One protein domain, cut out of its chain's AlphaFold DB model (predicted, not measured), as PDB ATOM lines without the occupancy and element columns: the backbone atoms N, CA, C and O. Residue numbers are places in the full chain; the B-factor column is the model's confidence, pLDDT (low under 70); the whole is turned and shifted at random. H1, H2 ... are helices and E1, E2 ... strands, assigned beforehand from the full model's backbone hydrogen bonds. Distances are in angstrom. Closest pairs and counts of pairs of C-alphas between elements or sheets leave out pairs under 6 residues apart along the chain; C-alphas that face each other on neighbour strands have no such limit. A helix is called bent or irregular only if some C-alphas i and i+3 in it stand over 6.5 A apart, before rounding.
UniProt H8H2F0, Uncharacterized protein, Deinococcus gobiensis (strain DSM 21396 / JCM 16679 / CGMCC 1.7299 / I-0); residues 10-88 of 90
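Overview. This is residues 10 to 88 of the 90 residues of an uncharacterized protein of Deinococcus gobiensis (strain DSM 21396 / JCM 16679 / CGMCC 1.7299 / I-0) (UniProt H8H2F0). A small sheet of three strands has the helix H2 crossing one face, and two of its strands, E1 and E2, form a long hairpin whose tip, residues 38 to 43, sticks out as the end of an arm. The short helix H1 lies side by side with the first part of H2, away from that tip, and no named helix covers the sheet's other face. The printed part has 79 residues, with two named helices and three named strands in the order H1, E1, E2, H2, E3; the sheet runs E2, E1, E3, antiparallel throughout. The class is mixed, helices and strands; the whole is compact, with a radius of gyration of the C-alphas of 13.1 A, yet elongated, spanning 40 by 23 by 20 A.

Arrangement. The inner strand E1, residues 28 to 38, bends by 52 degrees at residue 35. It forms a hairpin with the edge strand E2, residues 43 to 53, antiparallel at 159 degrees; N 34 and O 47 are 2.7 A apart, within hydrogen-bond range. The other edge strand, E3, residues 84 to 87, is antiparallel to E1 at 161 degrees, with N 86 and O 29 at 2.8 A. H2, residues 65 to 79, is on the sheet at a height of 8.9 A and runs across the strands, at 83 degrees to E2 on the local plane. It is over E2 and, only just, over E1, on which 3 of its C-alphas fall; its closest C-alpha pair with E2 is Cys 72 and Ala 48, 6.2 A. E2, H2 and E3 form a split strand-helix-strand unit, two strands running the same way with E1 between them, and its crossover is left-handed. H1, residues 16 to 22, touches H2, which meets it with residues 65 to 71 alone; the closest C-alphas, of Gln 18 and Leu 71, are 7.0 A apart, at a shallow tilt of 24 degrees, opposite ways. H1 is only just not on the sheet, with 4 pairs of C-alphas within 10 A. In H1 every O i to N i+4 pair is within hydrogen-bond range; in H2, 9 of 11 are.

Along the chain. E1 measures 29.6 A, from C-alpha 28 at (10.805, -35.908, 25.323), and E2 31.6 A. H2 measures 21.3 A and is irregular, with C-alphas 66 and 69 7.0 A apart. H1, 10.0 A, begins at C-alpha 16, (8.272, -39.987, 35.282). E3, 9.8 A, ends at C-alpha 87, (14.577, -36.778, 27.733).

Size, cuts and confidence. The two C-alphas farthest apart, of Trp 41 and Glu 55, are 40.7 A apart. The link from E2 to H2 is long, 11 residues, and its residues 59 to 60 pair antiparallel with residues 52 to 53 of E2. The printed part has no cut, and no printed residue is under 70 in pLDDT.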
ATOM      1  N   ALA A  10      18.327 -35.680  31.488       86.31
ATOM      2  CA  ALA A  10      17.481 -36.841  31.740       86.31
ATOM      3  C   ALA A  10      16.292 -36.426  32.623       86.31
ATOM      4  O   ALA A  10      16.464 -35.671  33.585       86.31
ATOM      5  N   LEU A  11      15.091 -36.928  32.320       86.88
ATOM      6  CA  LEU A  11      13.914 -36.687  33.147       86.88
ATOM      7  C   LEU A  11      14.160 -37.250  34.560       86.88
ATOM      8  O   LEU A  11      14.441 -38.445  34.692       86.88
ATOM      9  N   PRO A  12      14.002 -36.441  35.627       88.12
ATOM     10  CA  PRO A  12      14.087 -36.943  36.989       88.12
ATOM     11  C   PRO A  12      13.123 -38.125  37.206       88.12
ATOM     12  O   PRO A  12      11.928 -37.991  36.917       88.12
ATOM     13  N   PRO A  13      13.583 -39.268  37.754       87.38
ATOM     14  CA  PRO A  13      12.747 -40.463  37.916       87.38
ATOM     15  C   PRO A  13      11.472 -40.225  38.735       87.38
ATOM     16  O   PRO A  13      10.456 -40.877  38.513       87.38
ATOM     17  N   THR A  14      11.501 -39.258  39.657       89.50
ATOM     18  CA  THR A  14      10.349 -38.854  40.477       89.50
ATOM     19  C   THR A  14       9.217 -38.229  39.661       89.50
ATOM     20  O   THR A  14       8.060 -38.319  40.061       89.50
ATOM     21  N   LEU A  15       9.529 -37.616  38.516       90.31
ATOM     22  CA  LEU A  15       8.563 -36.955  37.639       90.31
ATOM     23  C   LEU A  15       7.987 -37.901  36.578       90.31
ATOM     24  O   LEU A  15       6.920 -37.629  36.024       90.31
ATOM     25  N   LEU A  16       8.657 -39.027  36.315       91.69
ATOM     26  CA  LEU A  16       8.272 -39.987  35.282       91.69
ATOM     27  C   LEU A  16       6.819 -40.486  35.404       91.69
ATOM     28  O   LEU A  16       6.128 -40.482  34.382       91.69
ATOM     29  N   PRO A  17       6.298 -40.866  36.590       93.06
ATOM     30  CA  PRO A  17       4.910 -41.313  36.709       93.06
ATOM     31  C   PRO A  17       3.904 -40.227  36.310       93.06
ATOM     32  O   PRO A  17       2.918 -40.515  35.630       93.06
ATOM     33  N   GLN A  18       4.172 -38.972  36.687       92.56
ATOM     34  CA  GLN A  18       3.322 -37.826  36.362       92.56
ATOM     35  C   GLN A  18       3.330 -37.558  34.854       92.56
ATOM     36  O   GLN A  18       2.278 -37.413  34.233       92.56
ATOM     37  N   VAL A  19       4.521 -37.567  34.249       92.38
ATOM     38  CA  VAL A  19       4.686 -37.383  32.806       92.38
ATOM     39  C   VAL A  19       3.993 -38.500  32.034       92.38
ATOM     40  O   VAL A  19       3.224 -38.201  31.130       92.38
ATOM     41  N   ARG A  20       4.174 -39.772  32.409       94.00
ATOM     42  CA  ARG A  20       3.519 -40.912  31.738       94.00
ATOM     43  C   ARG A  20       2.001 -40.904  31.903       94.00
ATOM     44  O   ARG A  20       1.295 -41.379  31.021       94.00
ATOM     45  N   ARG A  21       1.481 -40.344  32.996       93.62
ATOM     46  CA  ARG A  21       0.037 -40.177  33.199       93.62
ATOM     47  C   ARG A  21      -0.576 -39.135  32.257       93.62
ATOM     48  O   ARG A  21      -1.724 -39.312  31.864       93.62
ATOM     49  N   ILE A  22       0.162 -38.086  31.887       94.38
ATOM     50  CA  ILE A  22      -0.308 -37.007  30.990       94.38
ATOM     51  C   ILE A  22       0.060 -37.287  29.523       94.38
ATOM     52  O   ILE A  22      -0.722 -36.985  28.621       94.38
ATOM     53  N   TYR A  23       1.226 -37.892  29.289       94.38
ATOM     54  CA  TYR A  23       1.795 -38.235  27.987       94.38
ATOM     55  C   TYR A  23       2.398 -39.655  28.006       94.38
ATOM     56  O   TYR A  23       3.612 -39.829  28.151       94.38
ATOM     57  N   PRO A  24       1.575 -40.704  27.844       93.88
ATOM     58  CA  PRO A  24       2.017 -42.092  27.993       93.88
ATOM     59  C   PRO A  24       3.144 -42.505  27.050       93.88
ATOM     60  O   PRO A  24       3.991 -43.304  27.433       93.88
ATOM     61  N   THR A  25       3.182 -41.946  25.841       94.25
ATOM     62  CA  THR A  25       4.143 -42.291  24.782       94.25
ATOM     63  C   THR A  25       5.234 -41.241  24.593       94.25
ATOM     64  O   THR A  25       6.004 -41.337  23.639       94.25
ATOM     65  N   ALA A  26       5.318 -40.235  25.471       94.50
ATOM     66  CA  ALA A  26       6.376 -39.242  25.369       94.50
ATOM     67  C   ALA A  26       7.752 -39.895  25.534       94.50
ATOM     68  O   ALA A  26       7.938 -40.788  26.364       94.50
ATOM     69  N   VAL A  27       8.714 -39.411  24.759       95.00
ATOM     70  CA  VAL A  27      10.148 -39.656  24.965       95.00
ATOM     71  C   VAL A  27      10.901 -38.371  25.257       95.00
ATOM     72  O   VAL A  27      12.025 -38.411  25.738       95.00
ATOM     73  N   ARG A  28      10.269 -37.223  25.005       94.19
ATOM     74  CA  ARG A  28      10.805 -35.908  25.323       94.19
ATOM     75  C   ARG A  28       9.697 -34.997  25.807       94.19
ATOM     76  O   ARG A  28       8.609 -34.978  25.231       94.19
ATOM     77  N   VAL A  29       9.998 -34.214  26.833       93.38
ATOM     78  CA  VAL A  29       9.132 -33.154  27.341       93.38
ATOM     79  C   VAL A  29       9.927 -31.862  27.412       93.38
ATOM     80  O   VAL A  29      11.026 -31.821  27.956       93.38
ATOM     81  N   ILE A  30       9.360 -30.803  26.852       92.56
ATOM     82  CA  ILE A  30       9.912 -29.458  26.872       92.56
ATOM     83  C   ILE A  30       8.990 -28.583  27.704       92.56
ATOM     84  O   ILE A  30       7.790 -28.524  27.440       92.56
ATOM     85  N   ILE A  31       9.554 -27.894  28.689       90.69
ATOM     86  CA  ILE A  31       8.840 -26.914  29.501       90.69
ATOM     87  C   ILE A  31       9.517 -25.567  29.318       90.69
ATOM     88  O   ILE A  31      10.705 -25.409  29.589       90.69
ATOM     89  N   HIS A  32       8.755 -24.599  28.823       88.19
ATOM     90  CA  HIS A  32       9.245 -23.271  28.498       88.19
ATOM     91  C   HIS A  32       8.460 -22.211  29.281       88.19
ATOM     92  O   HIS A  32       7.263 -22.036  29.038       88.19
ATOM     93  N   PRO A  33       9.097 -21.487  30.216       83.94
ATOM     94  CA  PRO A  33       8.492 -20.322  30.836       83.94
ATOM     95  C   PRO A  33       8.430 -19.181  29.818       83.94
ATOM     96  O   PRO A  33       9.438 -18.754  29.262       83.94
ATOM     97  N   GLN A  34       7.231 -18.674  29.583       83.06
ATOM     98  CA  GLN A  34       6.953 -17.540  28.725       83.06
ATOM     99  C   GLN A  34       6.428 -16.379  29.567       83.06
ATOM    100  O   GLN A  34       5.536 -16.543  30.401       83.06
ATOM    101  N   LEU A  35       6.954 -15.183  29.307       80.25
ATOM    102  CA  LEU A  35       6.347 -13.959  29.806       80.25
ATOM    103  C   LEU A  35       5.050 -13.717  29.026       80.25
ATOM    104  O   LEU A  35       5.076 -13.500  27.812       80.25
ATOM    105  N   VAL A  36       3.924 -13.779  29.721       81.75
ATOM    106  CA  VAL A  36       2.604 -13.505  29.167       81.75
ATOM    107  C   VAL A  36       2.197 -12.101  29.584       81.75
ATOM    108  O   VAL A  36       2.264 -11.725  30.755       81.75
ATOM    109  N   HIS A  37       1.783 -11.316  28.595       82.25
ATOM    110  CA  HIS A  37       1.183 -10.013  28.818       82.25
ATOM    111  C   HIS A  37      -0.333 -10.170  28.795       82.25
ATOM    112  O   HIS A  37      -0.896 -10.516  27.756       82.25
ATOM    113  N   ASP A  38      -0.983  -9.914  29.927       78.81
ATOM    114  CA  ASP A  38      -2.436  -9.864  30.002       78.81
ATOM    115  C   ASP A  38      -2.912  -8.469  29.554       78.81
ATOM    116  O   ASP A  38      -2.695  -7.486  30.271       78.81
ATOM    117  N   PRO A  39      -3.539  -8.338  28.370       77.88
ATOM    118  CA  PRO A  39      -3.957  -7.041  27.851       77.88
ATOM    119  C   PRO A  39      -5.153  -6.454  28.609       77.88
ATOM    120  O   PRO A  39      -5.365  -5.246  28.541       77.88
ATOM    121  N   VAL A  40      -5.934  -7.281  29.314       82.56
ATOM    122  CA  VAL A  40      -7.123  -6.847  30.056       82.56
ATOM    123  C   VAL A  40      -6.705  -6.168  31.355       82.56
ATOM    124  O   VAL A  40      -7.243  -5.120  31.705       82.56
ATOM    125  N   TRP A  41      -5.715  -6.736  32.040       77.12
ATOM    126  CA  TRP A  41      -5.266  -6.251  33.347       77.12
ATOM    127  C   TRP A  41      -3.963  -5.445  33.300       77.12
ATOM    128  O   TRP A  41      -3.544  -4.922  34.327       77.12
ATOM    129  N   GLN A  42      -3.326  -5.329  32.128       79.38
ATOM    130  CA  GLN A  42      -1.997  -4.720  31.946       79.38
ATOM    131  C   GLN A  42      -0.928  -5.327  32.871       79.38
ATOM    132  O   GLN A  42       0.014  -4.657  33.296       79.38
ATOM    133  N   LEU A  43      -1.075  -6.612  33.200       80.25
ATOM    134  CA  LEU A  43      -0.167  -7.336  34.081       80.25
ATOM    135  C   LEU A  43       0.762  -8.227  33.261       80.25
ATOM    136  O   LEU A  43       0.338  -8.926  32.339       80.25
ATOM    137  N   GLN A  44       2.036  -8.233  33.640       79.44
ATOM    138  CA  GLN A  44       3.006  -9.206  33.155       79.44
ATOM    139  C   GLN A  44       3.105 -10.334  34.175       79.44
ATOM    140  O   GLN A  44       3.363 -10.088  35.353       79.44
ATOM    141  N   HIS A  45       2.901 -11.566  33.725       78.56
ATOM    142  CA  HIS A  45       3.117 -12.750  34.547       78.56
ATOM    143  C   HIS A  45       3.831 -13.828  33.740       78.56
ATOM    144  O   HIS A  45       3.764 -13.862  32.511       78.56
ATOM    145  N   THR A  46       4.534 -14.720  34.426       77.94
ATOM    146  CA  THR A  46       5.191 -15.860  33.783       77.94
ATOM    147  C   THR A  46       4.224 -17.036  33.758       77.94
ATOM    148  O   THR A  46       3.707 -17.431  34.799       77.94
ATOM    149  N   SER A  47       3.993 -17.604  32.578       80.62
ATOM    150  CA  SER A  47       3.260 -18.859  32.396       80.62
ATOM    151  C   SER A  47       4.191 -19.902  31.794       80.62
ATOM    152  O   SER A  47       5.065 -19.565  31.004       80.62
ATOM    153  N   ALA A  48       4.038 -21.170  32.157       82.19
ATOM    154  CA  ALA A  48       4.852 -22.249  31.609       82.19
ATOM    155  C   ALA A  48       4.067 -23.023  30.547       82.19
ATOM    156  O   ALA A  48       2.988 -23.548  30.818       82.19
ATOM    157  N   THR A  49       4.629 -23.131  29.347       85.81
ATOM    158  CA  THR A  49       4.105 -23.991  28.283       85.81
ATOM    159  C   THR A  49       4.810 -25.340  28.327       85.81
ATOM    160  O   THR A  49       6.031 -25.394  28.460       85.81
ATOM    161  N   CYS A  50       4.054 -26.429  28.192       88.94
ATOM    162  CA  CYS A  50       4.590 -27.786  28.142       88.94
ATOM    163  C   CYS A  50       4.271 -28.415  26.784       88.94
ATOM    164  O   CYS A  50       3.115 -28.415  26.358       88.94
ATOM    165  N   ALA A  51       5.294 -28.947  26.120       92.31
ATOM    166  CA  ALA A  51       5.182 -29.684  24.871       92.31
ATOM    167  C   ALA A  51       5.840 -31.056  25.030       92.31
ATOM    168  O   ALA A  51       6.987 -31.152  25.461       92.31
ATOM    169  N   ALA A  52       5.128 -32.116  24.666       94.81
ATOM    170  CA  ALA A  52       5.651 -33.476  24.695       94.81
ATOM    171  C   ALA A  52       5.774 -34.034  23.278       94.81
ATOM    172  O   ALA A  52       4.985 -33.685  22.398       94.81
ATOM    173  N   PHE A  53       6.751 -34.911  23.066       95.62
ATOM    174  CA  PHE A  53       7.051 -35.503  21.766       95.62
ATOM    175  C   PHE A  53       7.226 -37.015  21.879       95.62
ATOM    176  O   PHE A  53       7.753 -37.507  22.881       95.62
ATOM    177  N   ASP A  54       6.788 -37.742  20.854       94.75
ATOM    178  CA  ASP A  54       7.040 -39.178  20.708       94.75
ATOM    179  C   ASP A  54       8.395 -39.474  20.039       94.75
ATOM    180  O   ASP A  54       9.144 -38.567  19.671       94.75
ATOM    181  N   GLU A  55       8.713 -40.760  19.873       93.19
ATOM    182  CA  GLU A  55       9.940 -41.244  19.214       93.19
ATOM    183  C   GLU A  55      10.117 -40.741  17.777       93.19
ATOM    184  O   GLU A  55      11.236 -40.677  17.272       93.19
ATOM    185  N   GLN A  56       9.023 -40.369  17.112       93.88
ATOM    186  CA  GLN A  56       9.031 -39.852  15.745       93.88
ATOM    187  C   GLN A  56       9.181 -38.323  15.712       93.88
ATOM    188  O   GLN A  56       9.182 -37.728  14.634       93.88
ATOM    189  N   GLY A  57       9.293 -37.673  16.876       91.56
ATOM    190  CA  GLY A  57       9.367 -36.222  17.005       91.56
ATOM    191  C   GLY A  57       8.028 -35.518  16.786       91.56
ATOM    192  O   GLY A  57       8.003 -34.304  16.587       91.56
ATOM    193  N   ARG A  58       6.904 -36.244  16.808       95.00
ATOM    194  CA  ARG A  58       5.572 -35.647  16.667       95.00
ATOM    195  C   ARG A  58       5.120 -35.081  17.999       95.00
ATOM    196  O   ARG A  58       5.276 -35.719  19.037       95.00
ATOM    197  N   THR A  59       4.518 -33.898  17.957       95.25
ATOM    198  CA  THR A  59       3.931 -33.277  19.144       95.25
ATOM    199  C   THR A  59       2.725 -34.079  19.617       95.25
ATOM    200  O   THR A  59       1.824 -34.393  18.840       95.25
ATOM    201  N   LEU A  60       2.715 -34.399  20.905       94.38
ATOM    202  CA  LEU A  60       1.641 -35.119  21.565       94.38
ATOM    203  C   LEU A  60       0.653 -34.137  22.183       94.38
ATOM    204  O   LEU A  60       1.040 -33.144  22.799       94.38
ATOM    205  N   LEU A  61      -0.631 -34.460  22.060       94.25
ATOM    206  CA  LEU A  61      -1.667 -33.801  22.839       94.25
ATOM    207  C   LEU A  61      -1.742 -34.441  24.234       94.25
ATOM    208  O   LEU A  61      -1.641 -35.667  24.348       94.25
ATOM    209  N   PRO A  62      -1.924 -33.638  25.291       91.31
ATOM    210  CA  PRO A  62      -2.094 -34.152  26.644       91.31
ATOM    211  C   PRO A  62      -3.401 -34.937  26.740       91.31
ATOM    212  O   PRO A  62      -4.458 -34.435  26.360       91.31
ATOM    213  N   ILE A  63      -3.360 -36.143  27.310       94.12
ATOM    214  CA  ILE A  63      -4.597 -36.890  27.606       94.12
ATOM    215  C   ILE A  63      -5.324 -36.349  28.845       94.12
ATOM    216  O   ILE A  63      -6.495 -36.654  29.052       94.12
ATOM    217  N   ARG A  64      -4.618 -35.566  29.672       90.56
ATOM    218  CA  ARG A  64      -5.093 -34.949  30.920       90.56
ATOM    219  C   ARG A  64      -4.615 -33.494  30.993       90.56
ATOM    220  O   ARG A  64      -3.649 -33.207  31.705       90.56
ATOM    221  N   PRO A  65      -5.199 -32.584  30.191       87.50
ATOM    222  CA  PRO A  65      -4.771 -31.186  30.128       87.50
ATOM    223  C   PRO A  65      -4.871 -30.464  31.480       87.50
ATOM    224  O   PRO A  65      -4.049 -29.605  31.783       87.50
ATOM    225  N   GLU A  66      -5.829 -30.845  32.323       90.44
ATOM    226  CA  GLU A  66      -6.040 -30.289  33.659       90.44
ATOM    227  C   GLU A  66      -4.876 -30.554  34.629       90.44
ATOM    228  O   GLU A  66      -4.688 -29.806  35.584       90.44
ATOM    229  N   GLU A  67      -4.061 -31.583  34.377       88.12
ATOM    230  CA  GLU A  67      -2.906 -31.932  35.214       88.12
ATOM    231  C   GLU A  67      -1.602 -31.250  34.741       88.12
ATOM    232  O   GLU A  67      -0.565 -31.358  35.402       88.12
ATOM    233  N   MET A  68      -1.628 -30.523  33.614       87.56
ATOM    234  CA  MET A  68      -0.428 -29.918  33.018       87.56
ATOM    235  C   MET A  68       0.183 -28.799  33.857       87.56
ATOM    236  O   MET A  68       1.406 -28.722  33.953       87.56
ATOM    237  N   SER A  69      -0.637 -27.938  34.462       84.88
ATOM    238  CA  SER A  69      -0.145 -26.847  35.312       84.88
ATOM    239  C   SER A  69       0.663 -27.395  36.490       84.88
ATOM    240  O   SER A  69       1.785 -26.953  36.732       84.88
ATOM    241  N   GLY A  70       0.147 -28.441  37.141       87.88
ATOM    242  CA  GLY A  70       0.838 -29.137  38.223       87.88
ATOM    243  C   GLY A  70       2.151 -29.781  37.776       87.88
ATOM    244  O   GLY A  70       3.132 -29.736  38.518       87.88
ATOM    245  N   LEU A  71       2.211 -30.334  36.558       88.25
ATOM    246  CA  LEU A  71       3.460 -30.855  35.994       88.25
ATOM    247  C   LEU A  71       4.501 -29.743  35.794       88.25
ATOM    248  O   LEU A  71       5.658 -29.931  36.167       88.25
ATOM    249  N   CYS A  72       4.108 -28.595  35.236       86.62
ATOM    250  CA  CYS A  72       5.011 -27.460  35.040       86.62
ATOM    251  C   CYS A  72       5.608 -26.969  36.366       86.62
ATOM    252  O   CYS A  72       6.824 -26.807  36.465       86.62
ATOM    253  N   GLU A  73       4.775 -26.793  37.396       87.31
ATOM    254  CA  GLU A  73       5.240 -26.401  38.731       87.31
ATOM    255  C   GLU A  73       6.194 -27.435  39.340       87.31
ATOM    256  O   GLU A  73       7.215 -27.079  39.928       87.31
ATOM    257  N   LEU A  74       5.872 -28.725  39.209       88.88
ATOM    258  CA  LEU A  74       6.713 -29.817  39.700       88.88
ATOM    259  C   LEU A  74       8.091 -29.809  39.039       88.88
ATOM    260  O   LEU A  74       9.101 -29.946  39.729       88.88
ATOM    261  N   VAL A  75       8.139 -29.627  37.720       88.31
ATOM    262  CA  VAL A  75       9.401 -29.556  36.981       88.31
ATOM    263  C   VAL A  75      10.209 -28.336  37.400       88.31
ATOM    264  O   VAL A  75      11.396 -28.484  37.656       88.31
ATOM    265  N   GLN A  76       9.593 -27.161  37.542       86.31
ATOM    266  CA  GLN A  76      10.295 -25.960  38.009       86.31
ATOM    267  C   GLN A  76      10.908 -26.157  39.400       86.31
ATOM    268  O   GLN A  76      12.061 -25.802  39.626       86.31
ATOM    269  N   ARG A  77      10.185 -26.799  40.329       87.06
ATOM    270  CA  ARG A  77      10.721 -27.108  41.666       87.06
ATOM    271  C   ARG A  77      11.904 -28.078  41.629       87.06
ATOM    272  O   ARG A  77      12.778 -27.985  42.484       87.06
ATOM    273  N   HIS A  78      11.920 -29.016  40.682       86.12
ATOM    274  CA  HIS A  78      12.955 -30.049  40.591       86.12
ATOM    275  C   HIS A  78      14.168 -29.649  39.744       86.12
ATOM    276  O   HIS A  78      15.292 -30.001  40.098       86.12
ATOM    277  N   CYS A  79      13.948 -28.951  38.634       83.62
ATOM    278  CA  CYS A  79      14.963 -28.634  37.628       83.62
ATOM    279  C   CYS A  79      15.362 -27.149  37.625       83.62
ATOM    280  O   CYS A  79      16.312 -26.773  36.942       83.62
ATOM    281  N   GLY A  80      14.661 -26.312  38.394       81.75
ATOM    282  CA  GLY A  80      14.869 -24.870  38.444       81.75
ATOM    283  C   GLY A  80      14.135 -24.106  37.341       81.75
ATOM    284  O   GLY A  80      13.374 -24.661  36.541       81.75
ATOM    285  N   ASP A  81      14.369 -22.798  37.320       81.06
ATOM    286  CA  ASP A  81      13.763 -21.882  36.357       81.06
ATOM    287  C   ASP A  81      14.406 -21.983  34.965       81.06
ATOM    288  O   ASP A  81      15.540 -22.432  34.800       81.06
ATOM    289  N   GLY A  82      13.685 -21.507  33.946       84.31
ATOM    290  CA  GLY A  82      14.165 -21.446  32.562       84.31
ATOM    291  C   GLY A  82      13.636 -22.566  31.663       84.31
ATOM    292  O   GLY A  82      12.751 -23.329  32.044       84.31
ATOM    293  N   LEU A  83      14.143 -22.609  30.428       87.69
ATOM    294  CA  LEU A  83      13.805 -23.645  29.452       87.69
ATOM    295  C   LEU A  83      14.348 -24.997  29.927       87.69
ATOM    296  O   LEU A  83      15.551 -25.144  30.119       87.69
ATOM    297  N   GLN A  84      13.462 -25.980  30.040       90.31
ATOM    298  CA  GLN A  84      13.793 -27.349  30.414       90.31
ATOM    299  C   GLN A  84      13.517 -28.277  29.234       90.31
ATOM    300  O   GLN A  84      12.399 -28.304  28.717       90.31
ATOM    301  N   VAL A  85      14.522 -29.050  28.823       91.62
ATOM    302  CA  VAL A  85      14.391 -30.104  27.808       91.62
ATOM    303  C   VAL A  85      14.744 -31.430  28.467       91.62
ATOM    304  O   VAL A  85      15.897 -31.669  28.823       91.62
ATOM    305  N   LEU A  86      13.724 -32.261  28.673       91.69
ATOM    306  CA  LEU A  86      13.798 -33.473  29.479       91.69
ATOM    307  C   LEU A  86      13.589 -34.700  28.597       91.69
ATOM    308  O   LEU A  86      12.492 -34.913  28.073       91.69
ATOM    309  N   ASP A  87      14.633 -35.510  28.456       92.75
ATOM    310  CA  ASP A  87      14.577 -36.778  27.733       92.75
ATOM    311  C   ASP A  87      14.164 -37.911  28.679       92.75
ATOM    312  O   ASP A  87      14.714 -38.095  29.768       92.75
ATOM    313  N   ILE A  88      13.171 -38.686  28.256       89.69
ATOM    314  CA  ILE A  88      12.687 -39.866  28.962       89.69
ATOM    315  C   ILE A  88      13.477 -41.054  28.438       89.69
ATOM    316  O   ILE A  88      13.121 -41.660  27.428       89.69
TER     317      ILE A  88